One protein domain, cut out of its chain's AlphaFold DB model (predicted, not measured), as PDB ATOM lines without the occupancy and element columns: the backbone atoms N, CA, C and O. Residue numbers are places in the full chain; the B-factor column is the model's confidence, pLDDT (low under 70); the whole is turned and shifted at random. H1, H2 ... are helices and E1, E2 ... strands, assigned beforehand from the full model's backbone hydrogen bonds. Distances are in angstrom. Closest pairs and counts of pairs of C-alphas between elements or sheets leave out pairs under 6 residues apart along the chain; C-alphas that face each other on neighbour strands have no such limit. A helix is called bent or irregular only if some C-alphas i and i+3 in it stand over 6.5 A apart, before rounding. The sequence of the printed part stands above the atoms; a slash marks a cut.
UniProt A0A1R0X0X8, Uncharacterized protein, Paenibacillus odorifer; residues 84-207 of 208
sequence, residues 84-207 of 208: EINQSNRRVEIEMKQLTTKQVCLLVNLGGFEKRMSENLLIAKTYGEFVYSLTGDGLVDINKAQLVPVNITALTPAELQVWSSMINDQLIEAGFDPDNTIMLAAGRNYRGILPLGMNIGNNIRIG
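Overview. This is residues 84 to 207 of the 208 residues of an uncharacterized protein of Paenibacillus odorifer (UniProt A0A1R0X0X8). Look for a strongly twisted five-stranded sheet with helix H2 packed over one face and helix H3 over the other, three layers in all, while helix H1 reaches out near edge strand E5. A long unnamed stretch joins E3 to H3, and the last residues make a small unnamed hairpin. The printed part has 124 residues, in order H1 E1 H2 E2 E3 H3 E4 E5; the sheet runs E3 E2 E1 E4 E5, mixed, and the class is mixed, helices and strands. It is compact, with a radius of gyration of the C-alphas of 13.5 A, and rounded, spanning 36 by 33 by 32 A.

Arrangement. Begin at H1, residues 84 to 96: it is on the sheet, and its closest C-alpha to E5, residues 191 to 195, is that of Val 92, 7.2 A from that of Pro 195. E1, residues 102 to 109, H2, residues 113 to 127, and E2, residues 128 to 135, form a strand-helix-strand unit, two parallel neighbour strands with a helix between, and its crossover is right-handed; N 107 and O 132 are 2.8 A apart. H2 has a height of 7.3 A over the sheet, runs along the strands at 11 degrees to E1 on the local plane, and comes closest to E1 at the C-alphas of Cys 105 and Ala 124, 5.9 A apart. E3, residues 138 to 141, forms a hairpin with E2, with N 133 and O 140 2.8 A apart. On the opposite face from H2, find H3, residues 157 to 173, at a height of 6.2 A over the sheet; its closest C-alpha to E3 is that of Gln 170, 6.6 A from that of Leu 139. E4, residues 181 to 186, is parallel to E1, with N 106 and O 182 2.8 A apart, and forms a hairpin with E5, with N 183 and O 194 2.7 A apart. Every O i to N i+4 pair is within hydrogen-bond range in H1, against 7 of 11 in H2 and 10 of 13 in H3.

Along the chain. Find C-alpha 84 at (99.086, 164.670, 154.063); from there H1 runs 18.3 A to Met 96. E1 is 19.5 A long, H2 17.2 A, E2 18.2 A and E3 10.0 A. H2 is irregular: C-alphas 115 and 118 are 8.7 A apart. H3 runs 24.8 A from C-alpha 157 at (103.127, 166.013, 174.793). E4 is 16.2 A long, and E5, 13.4 A long, ends at C-alpha 195, (88.529, 173.829, 162.713).

Size, cuts and confidence. The C-alphas farthest apart, those of Glu 84 and Lys 144, are 39.4 A apart. The printed part has no cut, and its one long link is E3 to H3, 15 residues. Residues 199 to 200 pair antiparallel with 204 to 205. Mean pLDDT of the printed part is 76.6, with 33 residues under 70, among them 84 to 101 and 197 to 207.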
ATOM      1  N   GLU A  84     100.328 165.316 153.616       43.47
ATOM      2  CA  GLU A  84      99.086 164.670 154.063       43.47
ATOM      3  C   GLU A  84      98.259 165.575 154.989       43.47
ATOM      4  O   GLU A  84      97.035 165.655 154.855       43.47
ATOM      5  N   ILE A  85      98.915 166.318 155.890       42.84
ATOM      6  CA  ILE A  85      98.235 167.285 156.761       42.84
ATOM      7  C   ILE A  85      97.729 168.476 155.936       42.84
ATOM      8  O   ILE A  85      96.618 168.936 156.171       42.84
ATOM      9  N   ASN A  86      98.472 168.929 154.921       49.25
ATOM     10  CA  ASN A  86      98.013 169.978 154.004       49.25
ATOM     11  C   ASN A  86      96.772 169.553 153.208       49.25
ATOM     12  O   ASN A  86      95.837 170.340 153.074       49.25
ATOM     13  N   GLN A  87      96.719 168.316 152.708       47.28
ATOM     14  CA  GLN A  87      95.538 167.809 151.999       47.28
ATOM     15  C   GLN A  87      94.328 167.652 152.928       47.28
ATOM     16  O   GLN A  87      93.219 168.034 152.548       47.28
ATOM     17  N   SER A  88      94.543 167.159 154.153       44.12
ATOM     18  CA  SER A  88      93.503 167.099 155.186       44.12
ATOM     19  C   SER A  88      92.969 168.498 155.513       44.12
ATOM     20  O   SER A  88      91.775 168.754 155.380       44.12
ATOM     21  N   ASN A  89      93.860 169.449 155.807       43.75
ATOM     22  CA  ASN A  89      93.499 170.828 156.127       43.75
ATOM     23  C   ASN A  89      92.762 171.516 154.971       43.75
ATOM     24  O   ASN A  89      91.819 172.255 155.220       43.75
ATOM     25  N   ARG A  90      93.120 171.235 153.711       47.84
ATOM     26  CA  ARG A  90      92.446 171.787 152.523       47.84
ATOM     27  C   ARG A  90      91.020 171.262 152.360       47.84
ATOM     28  O   ARG A  90      90.149 171.999 151.906       47.84
ATOM     29  N   ARG A  91      90.762 170.005 152.734       48.44
ATOM     30  CA  ARG A  91      89.405 169.440 152.746       48.44
ATOM     31  C   ARG A  91      88.538 170.152 153.784       48.44
ATOM     32  O   ARG A  91      87.438 170.588 153.454       48.44
ATOM     33  N   VAL A  92      89.089 170.371 154.976       42.97
ATOM     34  CA  VAL A  92      88.414 171.106 156.052       42.97
ATOM     35  C   VAL A  92      88.258 172.600 155.713       42.97
ATOM     36  O   VAL A  92      87.233 173.201 156.010       42.97
ATOM     37  N   GLU A  93      89.216 173.208 155.007       42.44
ATOM     38  CA  GLU A  93      89.145 174.597 154.525       42.44
ATOM     39  C   GLU A  93      88.050 174.791 153.455       42.44
ATOM     40  O   GLU A  93      87.362 175.813 153.431       42.44
ATOM     41  N   ILE A  94      87.847 173.806 152.574       46.53
ATOM     42  CA  ILE A  94      86.765 173.816 151.576       46.53
ATOM     43  C   ILE A  94      85.393 173.672 152.251       46.53
ATOM     44  O   ILE A  94      84.452 174.357 151.852       46.53
ATOM     45  N   GLU A  95      85.284 172.853 153.300       45.38
ATOM     46  CA  GLU A  95      84.086 172.777 154.150       45.38
ATOM     47  C   GLU A  95      83.858 174.095 154.920       45.38
ATOM     48  O   GLU A  95      82.731 174.577 155.028       45.38
ATOM     49  N   MET A  96      84.932 174.756 155.362       40.19
ATOM     50  CA  MET A  96      84.907 176.060 156.037       40.19
ATOM     51  C   MET A  96      84.505 177.230 155.131       40.19
ATOM     52  O   MET A  96      83.859 178.167 155.602       40.19
ATOM     53  N   LYS A  97      84.819 177.190 153.827       43.84
ATOM     54  CA  LYS A  97      84.380 178.207 152.847       43.84
ATOM     55  C   LYS A  97      82.857 178.284 152.684       43.84
ATOM     56  O   LYS A  97      82.373 179.246 152.093       43.84
ATOM     57  N   GLN A  98      82.107 177.325 153.229       48.34
ATOM     58  CA  GLN A  98      80.646 177.378 153.282       48.34
ATOM     59  C   GLN A  98      80.085 178.134 154.500       48.34
ATOM     60  O   GLN A  98      78.868 178.199 154.609       48.34
ATOM     61  N   LEU A  99      80.939 178.712 155.370       48.16
ATOM     62  CA  LEU A  99      80.656 179.693 156.443       48.16
ATOM     63  C   LEU A  99      79.193 179.768 156.929       48.16
ATOM     64  O   LEU A  99      78.582 180.832 157.013       48.16
ATOM     65  N   THR A 100      78.635 178.629 157.323       53.50
ATOM     66  CA  THR A 100      77.598 178.607 158.346       53.50
ATOM     67  C   THR A 100      78.320 178.858 159.657       53.50
ATOM     68  O   THR A 100      79.279 178.144 159.970       53.50
ATOM     69  N   THR A 101      77.900 179.881 160.399       60.12
ATOM     70  CA  THR A 101      78.288 180.075 161.799       60.12
ATOM     71  C   THR A 101      78.268 178.719 162.494       60.12
ATOM     72  O   THR A 101      77.242 178.036 162.506       60.12
ATOM     73  N   LYS A 102      79.428 178.291 163.001       72.56
ATOM     74  CA  LYS A 102      79.508 177.076 163.803       72.56
ATOM     75  C   LYS A 102      78.777 177.354 165.113       72.56
ATOM     76  O   LYS A 102      78.675 178.499 165.547       72.56
ATOM     77  N   GLN A 103      78.200 176.328 165.718       86.94
ATOM     78  CA  GLN A 103      77.410 176.522 166.930       86.94
ATOM     79  C   GLN A 103      78.319 176.912 168.103       86.94
ATOM     80  O   GLN A 103      77.963 177.772 168.907       86.94
ATOM     81  N   VAL A 104      79.522 176.331 168.153       91.25
ATOM     82  CA  VAL A 104      80.468 176.493 169.259       91.25
ATOM     83  C   VAL A 104      81.784 177.108 168.785       91.25
ATOM     84  O   VAL A 104      82.370 176.653 167.807       91.25
ATOM     85  N   CYS A 105      82.289 178.098 169.524       91.69
ATOM     86  CA  CYS A 105      83.658 178.599 169.421       91.69
ATOM     87  C   CYS A 105      84.446 178.275 170.701       91.69
ATOM     88  O   CYS A 105      84.184 178.816 171.775       91.69
ATOM     89  N   LEU A 106      85.454 177.416 170.583       91.75
ATOM     90  CA  LEU A 106      86.344 177.011 171.664       91.75
ATOM     91  C   LEU A 106      87.586 177.911 171.709       91.75
ATOM     92  O   LEU A 106      88.231 178.169 170.695       91.75
ATOM     93  N   LEU A 107      87.930 178.419 172.885       92.12
ATOM     94  CA  LEU A 107      89.085 179.290 173.080       92.12
ATOM     95  C   LEU A 107      90.340 178.456 173.349       92.12
ATOM     96  O   LEU A 107      90.363 177.643 174.273       92.12
ATOM     97  N   VAL A 108      91.407 178.712 172.591       85.31
ATOM     98  CA  VAL A 108      92.710 178.049 172.739       85.31
ATOM     99  C   VAL A 108      93.792 179.094 173.006       85.31
ATOM    100  O   VAL A 108      93.952 180.058 172.255       85.31
ATOM    101  N   ASN A 109      94.562 178.910 174.078       85.06
ATOM    102  CA  ASN A 109      95.630 179.829 174.470       85.06
ATOM    103  C   ASN A 109      96.989 179.323 173.966       85.06
ATOM    104  O   ASN A 109      97.489 178.299 174.425       85.06
ATOM    105  N   LEU A 110      97.602 180.077 173.048       79.12
ATOM    106  CA  LEU A 110      98.946 179.837 172.501       79.12
ATOM    107  C   LEU A 110     100.052 180.593 173.271       79.12
ATOM    108  O   LEU A 110     101.162 180.781 172.773       79.12
ATOM    109  N   GLY A 111      99.727 181.099 174.459       78.25
ATOM    110  CA  GLY A 111     100.586 181.906 175.313       78.25
ATOM    111  C   GLY A 111     100.277 183.398 175.201       78.25
ATOM    112  O   GLY A 111     100.511 184.027 174.167       78.25
ATOM    113  N   GLY A 112      99.828 184.002 176.305       80.75
ATOM    114  CA  GLY A 112      99.529 185.433 176.402       80.75
ATOM    115  C   GLY A 112      98.117 185.835 175.974       80.75
ATOM    116  O   GLY A 112      97.905 187.016 175.694       80.75
ATOM    117  N   PHE A 113      97.179 184.884 175.911       86.44
ATOM    118  CA  PHE A 113      95.761 185.118 175.612       86.44
ATOM    119  C   PHE A 113      95.149 186.216 176.495       86.44
ATOM    120  O   PHE A 113      94.414 187.080 176.016       86.44
ATOM    121  N   GLU A 114      95.505 186.224 177.778       90.56
ATOM    122  CA  GLU A 114      95.001 187.138 178.798       90.56
ATOM    123  C   GLU A 114      95.296 188.615 178.496       90.56
ATOM    124  O   GLU A 114      94.540 189.493 178.908       90.56
ATOM    125  N   LYS A 115      96.342 188.909 177.710       88.12
ATOM    126  CA  LYS A 115      96.708 190.287 177.343       88.12
ATOM    127  C   LYS A 115      95.646 190.993 176.506       88.12
ATOM    128  O   LYS A 115      95.599 192.219 176.498       88.12
ATOM    129  N   ARG A 116      94.836 190.227 175.772       84.62
ATOM    130  CA  ARG A 116      93.779 190.724 174.880       84.62
ATOM    131  C   ARG A 116      92.461 189.992 175.135       84.62
ATOM    132  O   ARG A 116      91.674 189.813 174.212       84.62
ATOM    133  N   MET A 117      92.215 189.585 176.385       90.19
ATOM    134  CA  MET A 117      91.054 188.783 176.796       90.19
ATOM    135  C   MET A 117      89.740 189.319 176.216       90.19
ATOM    136  O   MET A 117      89.067 188.616 175.470       90.19
ATOM    137  N   SER A 118      89.406 190.584 176.490       90.25
ATOM    138  CA  SER A 118      88.145 191.190 176.046       90.25
ATOM    139  C   SER A 118      87.986 191.190 174.526       90.25
ATOM    140  O   SER A 118      86.896 190.953 174.014       90.25
ATOM    141  N   GLU A 119      89.077 191.427 173.799       87.12
ATOM    142  CA  GLU A 119      89.071 191.429 172.338       87.12
ATOM    143  C   GLU A 119      88.908 190.011 171.780       87.12
ATOM    144  O   GLU A 119      88.116 189.792 170.867       87.12
ATOM    145  N   ASN A 120      89.604 189.034 172.367       86.62
ATOM    146  CA  ASN A 120      89.485 187.631 171.987       86.62
ATOM    147  C   ASN A 120      88.063 187.106 172.237       86.62
ATOM    148  O   ASN A 120      87.514 186.415 171.386       86.62
ATOM    149  N   LEU A 121      87.435 187.478 173.357       92.44
ATOM    150  CA  LEU A 121      86.045 187.115 173.644       92.44
ATOM    151  C   LEU A 121      85.061 187.753 172.658       92.44
ATOM    152  O   LEU A 121      84.106 187.096 172.246       92.44
ATOM    153  N   LEU A 122      85.280 189.015 172.272       87.50
ATOM    154  CA  LEU A 122      84.441 189.687 171.279       87.50
ATOM    155  C   LEU A 122      84.522 188.977 169.924       87.50
ATOM    156  O   LEU A 122      83.492 188.728 169.308       87.50
ATOM    157  N   ILE A 123      85.732 188.610 169.499       82.19
ATOM    158  CA  ILE A 123      85.957 187.873 168.254       82.19
ATOM    159  C   ILE A 123      85.332 186.483 168.324       82.19
ATOM    160  O   ILE A 123      84.646 186.080 167.399       82.19
ATOM    161  N   ALA A 124      85.505 185.744 169.418       86.44
ATOM    162  CA  ALA A 124      84.939 184.401 169.542       86.44
ATOM    163  C   ALA A 124      83.412 184.383 169.346       86.44
ATOM    164  O   ALA A 124      82.880 183.505 168.669       86.44
ATOM    165  N   LYS A 125      82.717 185.412 169.850       88.75
ATOM    166  CA  LYS A 125      81.266 185.585 169.678       88.75
ATOM    167  C   LYS A 125      80.833 185.839 168.230       88.75
ATOM    168  O   LYS A 125      79.652 185.704 167.936       88.75
ATOM    169  N   THR A 126      81.742 186.205 167.323       84.69
ATOM    170  CA  THR A 126      81.415 186.320 165.891       84.69
ATOM    171  C   THR A 126      81.487 184.981 165.160       84.69
ATOM    172  O   THR A 126      81.000 184.888 164.038       84.69
ATOM    173  N   TYR A 127      82.107 183.960 165.761       81.06
ATOM    174  CA  TYR A 127      82.336 182.651 165.137       81.06
ATOM    175  C   TYR A 127      81.504 181.519 165.739       81.06
ATOM    176  O   TYR A 127      81.348 180.488 165.086       81.06
ATOM    177  N   GLY A 128      80.962 181.710 166.946       85.56
ATOM    178  CA  GLY A 128      80.072 180.754 167.595       85.56
ATOM    179  C   GLY A 128      79.002 181.430 168.441       85.56
ATOM    180  O   GLY A 128      79.257 182.460 169.066       85.56
ATOM    181  N   GLU A 129      77.812 180.831 168.470       89.25
ATOM    182  CA  GLU A 129      76.728 181.232 169.375       89.25
ATOM    183  C   GLU A 129      77.123 180.961 170.831       89.25
ATOM    184  O   GLU A 129      76.952 181.810 171.710       89.25
ATOM    185  N   PHE A 130      77.731 179.799 171.067       93.94
ATOM    186  CA  PHE A 130      78.267 179.401 172.359       93.94
ATOM    187  C   PHE A 130      79.785 179.521 172.347       93.94
ATOM    188  O   PHE A 130      80.449 179.066 171.416       93.94
ATOM    189  N   VAL A 131      80.352 180.117 173.394       95.06
ATOM    190  CA  VAL A 131      81.803 180.281 173.518       95.06
ATOM    191  C   VAL A 131      82.278 179.614 174.798       95.06
ATOM    192  O   VAL A 131      81.797 179.931 175.888       95.06
ATOM    193  N   TYR A 132      83.252 178.718 174.664       95.19
ATOM    194  CA  TYR A 132      83.800 177.960 175.782       95.19
ATOM    195  C   TYR A 132      85.301 178.165 175.918       95.19
ATOM    196  O   TYR A 132      86.041 178.165 174.937       95.19
ATOM    197  N   SER A 133      85.756 178.295 177.157       92.75
ATOM    198  CA  SER A 133      87.165 178.234 177.520       92.75
ATOM    199  C   SER A 133      87.511 176.820 177.954       92.75
ATOM    200  O   SER A 133      86.848 176.275 178.834       92.75
ATOM    201  N   LEU A 134      88.544 176.228 177.356       83.12
ATOM    202  CA  LEU A 134      89.048 174.939 177.804       83.12
ATOM    203  C   LEU A 134      90.171 175.141 178.820       83.12
ATOM    204  O   LEU A 134      91.309 175.488 178.486       83.12
ATOM    205  N   THR A 135      89.812 174.953 180.080       82.94
ATOM    206  CA  THR A 135      90.699 175.093 181.235       82.94
ATOM    207  C   THR A 135      91.293 173.742 181.636       82.94
ATOM    208  O   THR A 135      90.941 172.713 181.063       82.94
ATOM    209  N   GLY A 136      92.184 173.725 182.634       71.88
ATOM    210  CA  GLY A 136      92.681 172.466 183.208       71.88
ATOM    211  C   GLY A 136      91.580 171.610 183.853       71.88
ATOM    212  O   GLY A 136      91.712 170.393 183.894       71.88
ATOM    213  N   ASP A 137      90.478 172.239 184.272       76.25
ATOM    214  CA  ASP A 137      89.322 171.583 184.896       76.25
ATOM    215  C   ASP A 137      88.206 171.255 183.882       76.25
ATOM    216  O   ASP A 137      87.155 170.737 184.256       76.25
ATOM    217  N   GLY A 138      88.425 171.553 182.594       82.50
ATOM    218  CA  GLY A 138      87.478 171.313 181.504       82.50
ATOM    219  C   GLY A 138      86.863 172.572 180.884       82.50
ATOM    220  O   GLY A 138      87.373 173.688 181.042       82.50
ATOM    221  N   LEU A 139      85.791 172.363 180.115       90.31
ATOM    222  CA  LEU A 139      85.042 173.363 179.363       90.31
ATOM    223  C   LEU A 139      84.228 174.246 180.301       90.31
ATOM    224  O   LEU A 139      83.367 173.793 181.056       90.31
ATOM    225  N   VAL A 140      84.456 175.548 180.186       92.94
ATOM    226  CA  VAL A 140      83.760 176.569 180.958       92.94
ATOM    227  C   VAL A 140      83.115 177.562 180.004       92.94
ATOM    228  O   VAL A 140      83.790 178.185 179.186       92.94
ATOM    229  N   ASP A 141      81.796 177.709 180.113       93.44
ATOM    230  CA  ASP A 141      81.034 178.723 179.379       93.44
ATOM    231  C   ASP A 141      81.484 180.119 179.827       93.44
ATOM    232  O   ASP A 141      81.424 180.450 181.019       93.44
ATOM    233  N   ILE A 142      81.898 180.955 178.872       94.00
ATOM    234  CA  ILE A 142      82.396 182.303 179.170       94.00
ATOM    235  C   ILE A 142      81.341 183.205 179.823       94.00
ATOM    236  O   ILE A 142      81.699 184.195 180.462       94.00
ATOM    237  N   ASN A 143      80.051 182.895 179.657       91.75
ATOM    238  CA  ASN A 143      78.957 183.636 180.277       91.75
ATOM    239  C   ASN A 143      78.789 183.269 181.758       91.75
ATOM    240  O   ASN A 143      78.248 184.066 182.521       91.75
ATOM    241  N   LYS A 144      79.275 182.092 182.175       91.56
ATOM    242  CA  LYS A 144      79.357 181.695 183.588       91.56
ATOM    243  C   LYS A 144      80.631 182.233 184.231       91.56
ATOM    244  O   LYS A 144      80.570 182.816 185.310       91.56
ATOM    245  N   ALA A 145      81.776 182.043 183.574       92.00
ATOM    246  CA  ALA A 145      83.063 182.541 184.044       92.00
ATOM    247  C   ALA A 145      84.040 182.771 182.883       92.00
ATOM    248  O   ALA A 145      84.294 181.886 182.070       92.00
ATOM    249  N   GLN A 146      84.653 183.955 182.842       92.31
ATOM    250  CA  GLN A 146      85.654 184.315 181.834       92.31
ATOM    251  C   GLN A 146      87.044 183.833 182.254       92.31
ATOM    252  O   GLN A 146      87.891 184.618 182.681       92.31
ATOM    253  N   LEU A 147      87.267 182.525 182.163       91.38
ATOM    254  CA  LEU A 147      88.546 181.915 182.515       91.38
ATOM    255  C   LEU A 147      89.507 181.909 181.328       91.38
ATOM    256  O   LEU A 147      89.111 181.669 180.186       91.38
ATOM    257  N   VAL A 148      90.786 182.154 181.608       89.62
ATOM    258  CA  VAL A 148      91.850 182.044 180.607       89.62
ATOM    259  C   VAL A 148      92.016 180.563 180.243       89.62
ATOM    260  O   VAL A 148      92.185 179.752 181.158       89.62
ATOM    261  N   PRO A 149      91.983 180.190 178.949       90.25
ATOM    262  CA  PRO A 149      92.207 178.805 178.550       90.25
ATOM    263  C   PRO A 149      93.607 178.346 178.945       90.25
ATOM    264  O   PRO A 149      94.540 179.160 179.036       90.25
ATOM    265  N   VAL A 150      93.779 177.038 179.128       86.38
ATOM    266  CA  VAL A 150      95.098 176.478 179.439       86.38
ATOM    267  C   VAL A 150      96.083 176.832 178.322       86.38
ATOM    268  O   VAL A 150      95.750 176.755 177.137       86.38
ATOM    269  N   ASN A 151      97.294 177.257 178.685       85.06
ATOM    270  CA  ASN A 151      98.318 177.557 177.693       85.06
ATOM    271  C   ASN A 151      98.868 176.254 177.103       85.06
ATOM    272  O   ASN A 151      99.729 175.616 177.708       85.06
ATOM    273  N   ILE A 152      98.415 175.894 175.902       79.38
ATOM    274  CA  ILE A 152      98.770 174.615 175.283       79.38
ATOM    275  C   ILE A 152     100.246 174.535 174.879       79.38
ATOM    276  O   ILE A 152     100.785 173.441 174.761       79.38
ATOM    277  N   THR A 153     100.939 175.671 174.722       78.50
ATOM    278  CA  THR A 153     102.381 175.670 174.413       78.50
ATOM    279  C   THR A 153     103.245 175.367 175.634       78.50
ATOM    280  O   THR A 153     104.451 175.192 175.492       78.50
ATOM    281  N   ALA A 154     102.660 175.401 176.833       79.94
ATOM    282  CA  ALA A 154     103.334 175.060 178.080       79.94
ATOM    283  C   ALA A 154     103.096 173.599 178.496       79.94
ATOM    284  O   ALA A 154     103.743 173.140 179.433       79.94
ATOM    285  N   LEU A 155     102.191 172.886 177.815       75.19
ATOM    286  CA  LEU A 155     101.895 171.485 178.090       75.19
ATOM    287  C   LEU A 155     102.982 170.570 177.515       75.19
ATOM    288  O   LEU A 155     103.508 170.787 176.420       75.19
ATOM    289  N   THR A 156     103.283 169.500 178.241       81.38
ATOM    290  CA  THR A 156     104.042 168.362 177.719       81.38
ATOM    291  C   THR A 156     103.225 167.610 176.658       81.38
ATOM    292  O   THR A 156     101.996 167.706 176.636       81.38
ATOM    293  N   PRO A 157     103.858 166.801 175.786       79.62
ATOM    294  CA  PRO A 157     103.127 166.013 174.793       79.62
ATOM    295  C   PRO A 157     102.042 165.101 175.389       79.62
ATOM    296  O   PRO A 157     100.980 164.956 174.793       79.62
ATOM    297  N   ALA A 158     102.285 164.517 176.568       77.62
ATOM    298  CA  ALA A 158     101.310 163.669 177.254       77.62
ATOM    299  C   ALA A 158     100.112 164.478 177.778       77.62
ATOM    300  O   ALA A 158      98.966 164.084 177.581       77.62
ATOM    301  N   GLU A 159     100.361 165.639 178.390       79.38
ATOM    302  CA  GLU A 159      99.293 166.536 178.846       79.38
ATOM    303  C   GLU A 159      98.473 167.075 177.676       79.38
ATOM    304  O   GLU A 159      97.256 167.173 177.769       79.38
ATOM    305  N   LEU A 160      99.123 167.375 176.551       76.56
ATOM    306  CA  LEU A 160      98.458 167.849 175.346       76.56
ATOM    307  C   LEU A 160      97.568 166.766 174.707       76.56
ATOM    308  O   LEU A 160      96.505 167.092 174.182       76.56
ATOM    309  N   GLN A 161      97.961 165.488 174.783       77.25
ATOM    310  CA  GLN A 161      97.112 164.363 174.368       77.25
ATOM    311  C   GLN A 161      95.867 164.234 175.246       77.25
ATOM    312  O   GLN A 161      94.769 164.123 174.710       77.25
ATOM    313  N   VAL A 162      96.029 164.300 176.573       80.62
ATOM    314  CA  VAL A 162      94.904 164.261 177.523       80.62
ATOM    315  C   VAL A 162      93.974 165.453 177.305       80.62
ATOM    316  O   VAL A 162      92.764 165.288 177.166       80.62
ATOM    317  N   TRP A 163      94.550 166.650 177.205       81.81
ATOM    318  CA  TRP A 163      93.819 167.881 176.932       81.81
ATOM    319  C   TRP A 163      93.004 167.775 175.643       81.81
ATOM    320  O   TRP A 163      91.830 168.126 175.635       81.81
ATOM    321  N   SER A 164      93.605 167.245 174.576       79.12
ATOM    322  CA  SER A 164      92.925 167.058 173.299       79.12
ATOM    323  C   SER A 164      91.793 166.029 173.374       79.12
ATOM    324  O   SER A 164      90.697 166.291 172.875       79.12
ATOM    325  N   SER A 165      92.022 164.876 174.015       80.19
ATOM    326  CA  SER A 165      90.995 163.832 174.115       80.19
ATOM    327  C   SER A 165      89.766 164.304 174.890       80.19
ATOM    328  O   SER A 165      88.650 163.938 174.542       80.19
ATOM    329  N   MET A 166      89.958 165.173 175.888       82.38
ATOM    330  CA  MET A 166      88.867 165.708 176.709       82.38
ATOM    331  C   MET A 166      87.909 166.622 175.935       82.38
ATOM    332  O   MET A 166      86.779 166.818 176.374       82.38
ATOM    333  N   ILE A 167      88.328 167.185 174.797       85.19
ATOM    334  CA  ILE A 167      87.514 168.154 174.050       85.19
ATOM    335  C   ILE A 167      86.224 167.517 173.559       85.19
ATOM    336  O   ILE A 167      85.148 168.073 173.762       85.19
ATOM    337  N   ASN A 168      86.333 166.349 172.928       85.00
ATOM    338  CA  ASN A 168      85.183 165.686 172.325       85.00
ATOM    339  C   ASN A 168      84.191 165.243 173.393       85.00
ATOM    340  O   ASN A 168      83.008 165.547 173.280       85.00
ATOM    341  N   ASP A 169      84.689 164.592 174.444       85.81
ATOM    342  CA  ASP A 169      83.858 164.097 175.538       85.81
ATOM    343  C   ASP A 169      83.085 165.245 176.191       85.81
ATOM    344  O   ASP A 169      81.871 165.163 176.357       85.81
ATOM    345  N   GLN A 170      83.752 166.369 176.467       88.44
ATOM    346  CA  GLN A 170      83.110 167.506 177.125       88.44
ATOM    347  C   GLN A 170      82.171 168.292 176.206       88.44
ATOM    348  O   GLN A 170      81.174 168.835 176.682       88.44
ATOM    349  N   LEU A 171      82.445 168.360 174.898       89.06
ATOM    350  CA  LEU A 171      81.501 168.930 173.930       89.06
ATOM    351  C   LEU A 171      80.232 168.076 173.846       89.06
ATOM    352  O   LEU A 171      79.131 168.623 173.901       89.06
ATOM    353  N   ILE A 172      80.385 166.750 173.793       89.00
ATOM    354  CA  ILE A 172      79.267 165.801 173.763       89.00
ATOM    355  C   ILE A 172      78.464 165.873 175.068       89.00
ATOM    356  O   ILE A 172      77.237 165.952 175.023       89.00
ATOM    357  N   GLU A 173      79.126 165.912 176.229       88.31
ATOM    358  CA  GLU A 173      78.473 166.097 177.535       88.31
ATOM    359  C   GLU A 173      77.719 167.431 177.628       88.31
ATOM    360  O   GLU A 173      76.651 167.502 178.240       88.31
ATOM    361  N   ALA A 174      78.236 168.483 176.987       86.31
ATOM    362  CA  ALA A 174      77.568 169.776 176.871       86.31
ATOM    363  C   ALA A 174      76.440 169.800 175.816       86.31
ATOM    364  O   ALA A 174      75.747 170.810 175.693       86.31
ATOM    365  N   GLY A 175      76.215 168.695 175.095       90.12
ATOM    366  CA  GLY A 175      75.147 168.541 174.107       90.12
ATOM    367  C   GLY A 175      75.487 169.066 172.711       90.12
ATOM    368  O   GLY A 175      74.573 169.299 171.919       90.12
ATOM    369  N   PHE A 176      76.769 169.261 172.403       90.06
ATOM    370  CA  PHE A 176      77.231 169.754 171.109       90.06
ATOM    371  C   PHE A 176      77.862 168.653 170.261       90.06
ATOM    372  O   PHE A 176      78.553 167.764 170.756       90.06
ATOM    373  N   ASP A 177      77.654 168.767 168.953       86.19
ATOM    374  CA  ASP A 177      78.374 167.984 167.956       86.19
ATOM    375  C   ASP A 177      79.772 168.600 167.733       86.19
ATOM    376  O   ASP A 177      79.856 169.792 167.396       86.19
ATOM    377  N   PRO A 178      80.871 167.836 167.903       84.31
ATOM    378  CA  PRO A 178      82.222 168.304 167.604       84.31
ATOM    379  C   PRO A 178      82.378 168.907 166.197       84.31
ATOM    380  O   PRO A 178      83.097 169.896 166.043       84.31
ATOM    381  N   ASP A 179      81.642 168.418 165.191       82.69
ATOM    382  CA  ASP A 179      81.691 168.945 163.817       82.69
ATOM    383  C   ASP A 179      81.107 170.368 163.704       82.69
ATOM    384  O   ASP A 179      81.405 171.122 162.768       82.69
ATOM    385  N   ASN A 180      80.304 170.781 164.687       84.81
ATOM    386  CA  ASN A 180      79.753 172.130 164.818       84.81
ATOM    387  C   ASN A 180      80.610 173.045 165.701       84.81
ATOM    388  O   ASN A 180      80.134 174.096 166.144       84.81
ATOM    389  N   THR A 181      81.876 172.679 165.914       85.44
ATOM    390  CA  THR A 181      82.829 173.431 166.732       85.44
ATOM    391  C   THR A 181      83.961 174.021 165.898       85.44
ATOM    392  O   THR A 181      84.539 173.383 165.018       85.44
ATOM    393  N   ILE A 182      84.307 175.264 166.213       83.50
ATOM    394  CA  ILE A 182      85.492 175.952 165.712       83.50
ATOM    395  C   ILE A 182      86.354 176.419 166.878       83.50
ATOM    396  O   ILE A 182      85.866 176.562 167.994       83.50
ATOM    397  N   MET A 183      87.634 176.671 166.642       83.19
ATOM    398  CA  MET A 183      88.571 177.143 167.651       83.19
ATOM    399  C   MET A 183      89.079 178.542 167.322       83.19
ATOM    400  O   MET A 183      89.528 178.800 166.208       83.19
ATOM    401  N   LEU A 184      89.098 179.422 168.322       82.69
ATOM    402  CA  LEU A 184      89.884 180.651 168.305       82.69
ATOM    403  C   LEU A 184      91.186 180.405 169.068       82.69
ATOM    404  O   LEU A 184      91.218 180.449 170.300       82.69
ATOM    405  N   ALA A 185      92.268 180.177 168.330       79.75
ATOM    406  CA  ALA A 185      93.601 180.056 168.894       79.75
ATOM    407  C   ALA A 185      94.265 181.431 168.952       79.75
ATOM    408  O   ALA A 185      94.463 182.063 167.917       79.75
ATOM    409  N   ALA A 186      94.617 181.910 170.145       77.69
ATOM    410  CA  ALA A 186      95.222 183.228 170.320       77.69
ATOM    411  C   ALA A 186      96.446 183.193 171.239       77.69
ATOM    412  O   ALA A 186      96.447 182.569 172.300       77.69
ATOM    413  N   GLY A 187      97.494 183.899 170.818       76.44
ATOM    414  CA  GLY A 187      98.688 184.188 171.604       76.44
ATOM    415  C   GLY A 187      98.878 185.694 171.806       76.44
ATOM    416  O   GLY A 187      97.964 186.488 171.597       76.44
ATOM    417  N   ARG A 188     100.092 186.113 172.183       72.69
ATOM    418  CA  ARG A 188     100.406 187.529 172.481       72.69
ATOM    419  C   ARG A 188     100.097 188.491 171.332       72.69
ATOM    420  O   ARG A 188      99.552 189.565 171.569       72.69
ATOM    421  N   ASN A 189     100.495 188.115 170.119       66.81
ATOM    422  CA  ASN A 189     100.464 189.000 168.950       66.81
ATOM    423  C   ASN A 189      99.578 188.467 167.821       66.81
ATOM    424  O   ASN A 189      99.110 189.252 167.003       66.81
ATOM    425  N   TYR A 190      99.338 187.156 167.789       64.06
ATOM    426  CA  TYR A 190      98.681 186.473 166.678       64.06
ATOM    427  C   TYR A 190      97.459 185.702 167.162       64.06
ATOM    428  O   TYR A 190      97.407 185.255 168.310       64.06
ATOM    429  N   ARG A 191      96.498 185.538 166.257       74.94
ATOM    430  CA  ARG A 191      95.273 184.769 166.452       74.94
ATOM    431  C   ARG A 191      94.871 184.106 165.146       74.94
ATOM    432  O   ARG A 191      95.118 184.666 164.083       74.94
ATOM    433  N   GLY A 192      94.246 182.947 165.241       68.50
ATOM    434  CA  GLY A 192      93.750 182.196 164.103       68.50
ATOM    435  C   GLY A 192      92.455 181.491 164.454       68.50
ATOM    436  O   GLY A 192      92.237 181.101 165.603       68.50
ATOM    437  N   ILE A 193      91.607 181.348 163.445       75.62
ATOM    438  CA  ILE A 193      90.425 180.505 163.507       75.62
ATOM    439  C   ILE A 193      90.793 179.162 162.895       75.62
ATOM    440  O   ILE A 193      91.318 179.114 161.784       75.62
ATOM    441  N   LEU A 194      90.560 178.093 163.643       68.50
ATOM    442  CA  LEU A 194      90.963 176.744 163.281       68.50
ATOM    443  C   LEU A 194      89.771 175.796 163.447       68.50
ATOM    444  O   LEU A 194      89.088 175.872 164.467       68.50
ATOM    445  N   PRO A 195      89.495 174.897 162.498       70.56
ATOM    446  CA  PRO A 195      88.529 173.829 162.713       70.56
ATOM    447  C   PRO A 195      88.993 172.868 163.812       70.56
ATOM    448  O   PRO A 195      90.194 172.648 164.004       70.56
ATOM    449  N   LEU A 196      88.030 172.272 164.516       75.19
ATOM    450  CA  LEU A 196      88.309 171.133 165.383       75.19
ATOM    451  C   LEU A 196      88.803 169.948 164.533       75.19
ATOM    452  O   LEU A 196      88.429 169.805 163.370       75.19
ATOM    453  N   GLY A 197      89.693 169.133 165.088       67.62
ATOM    454  CA  GLY A 197      90.265 167.971 164.414       67.62
ATOM    455  C   GLY A 197      91.524 168.233 163.602       67.62
ATOM    456  O   GLY A 197      92.045 167.324 162.952       67.62
ATOM    457  N   MET A 198      92.062 169.452 163.655       63.53
ATOM    458  CA  MET A 198      93.361 169.752 163.065       63.53
ATOM    459  C   MET A 198      94.502 169.040 163.787       63.53
ATOM    460  O   MET A 198      94.558 168.995 165.017       63.53
ATOM    461  N   ASN A 199      95.473 168.575 163.001       62.03
ATOM    462  CA  ASN A 199      96.761 168.147 163.526       62.03
ATOM    463  C   ASN A 199      97.631 169.367 163.838       62.03
ATOM    464  O   ASN A 199      97.932 170.180 162.962       62.03
ATOM    465  N   ILE A 200      98.073 169.456 165.084       63.41
ATOM    466  CA  ILE A 200      99.164 170.318 165.524       63.41
ATOM    467  C   ILE A 200     100.470 169.512 165.603       63.41
ATOM    468  O   ILE A 200     100.494 168.301 165.369       63.41
ATOM    469  N   GLY A 201     101.590 170.194 165.871       53.62
ATOM    470  CA  GLY A 201     102.921 169.577 165.904       53.62
ATOM    471  C   GLY A 201     102.982 168.278 166.728       53.62
ATOM    472  O   GLY A 201     102.228 168.100 167.680       53.62
ATOM    473  N   ASN A 202     103.905 167.381 166.365       53.75
ATOM    474  CA  ASN A 202     104.046 166.028 166.931       53.75
ATOM    475  C   ASN A 202     102.874 165.068 166.630       53.75
ATOM    476  O   ASN A 202     102.642 164.142 167.403       53.75
ATOM    477  N   ASN A 203     102.160 165.257 165.510       58.66
ATOM    478  CA  ASN A 203     101.003 164.440 165.101       58.66
ATOM    479  C   ASN A 203      99.876 164.405 166.147       58.66
ATOM    480  O   ASN A 203      99.163 163.409 166.270       58.66
ATOM    481  N   ILE A 204      99.723 165.480 166.921       58.41
ATOM    482  CA  ILE A 204      98.657 165.575 167.912       58.41
ATOM    483  C   ILE A 204      97.454 166.222 167.239       58.41
ATOM    484  O   ILE A 204      97.516 167.374 166.823       58.41
ATOM    485  N   ARG A 205      96.357 165.482 167.136       66.25
ATOM    486  CA  ARG A 205      95.064 166.005 166.687       66.25
ATOM    487  C   ARG A 205      94.397 166.740 167.840       66.25
ATOM    488  O   ARG A 205      94.484 166.230 168.951       66.25
ATOM    489  N   ILE A 206      93.779 167.901 167.616       67.44
ATOM    490  CA  ILE A 206      92.986 168.618 168.633       67.44
ATOM    491  C   ILE A 206      91.507 168.250 168.484       67.44
ATOM    492  O   ILE A 206      90.865 168.731 167.555       67.44
ATOM    493  N   GLY A 207      90.959 167.452 169.398       64.88
ATOM    494  CA  GLY A 207      89.581 166.964 169.291       64.88
ATOM    495  C   GLY A 207      89.360 166.042 168.085       64.88
ATOM    496  O   GLY A 207      90.287 165.332 167.688       64.88
TER     497      GLY A 207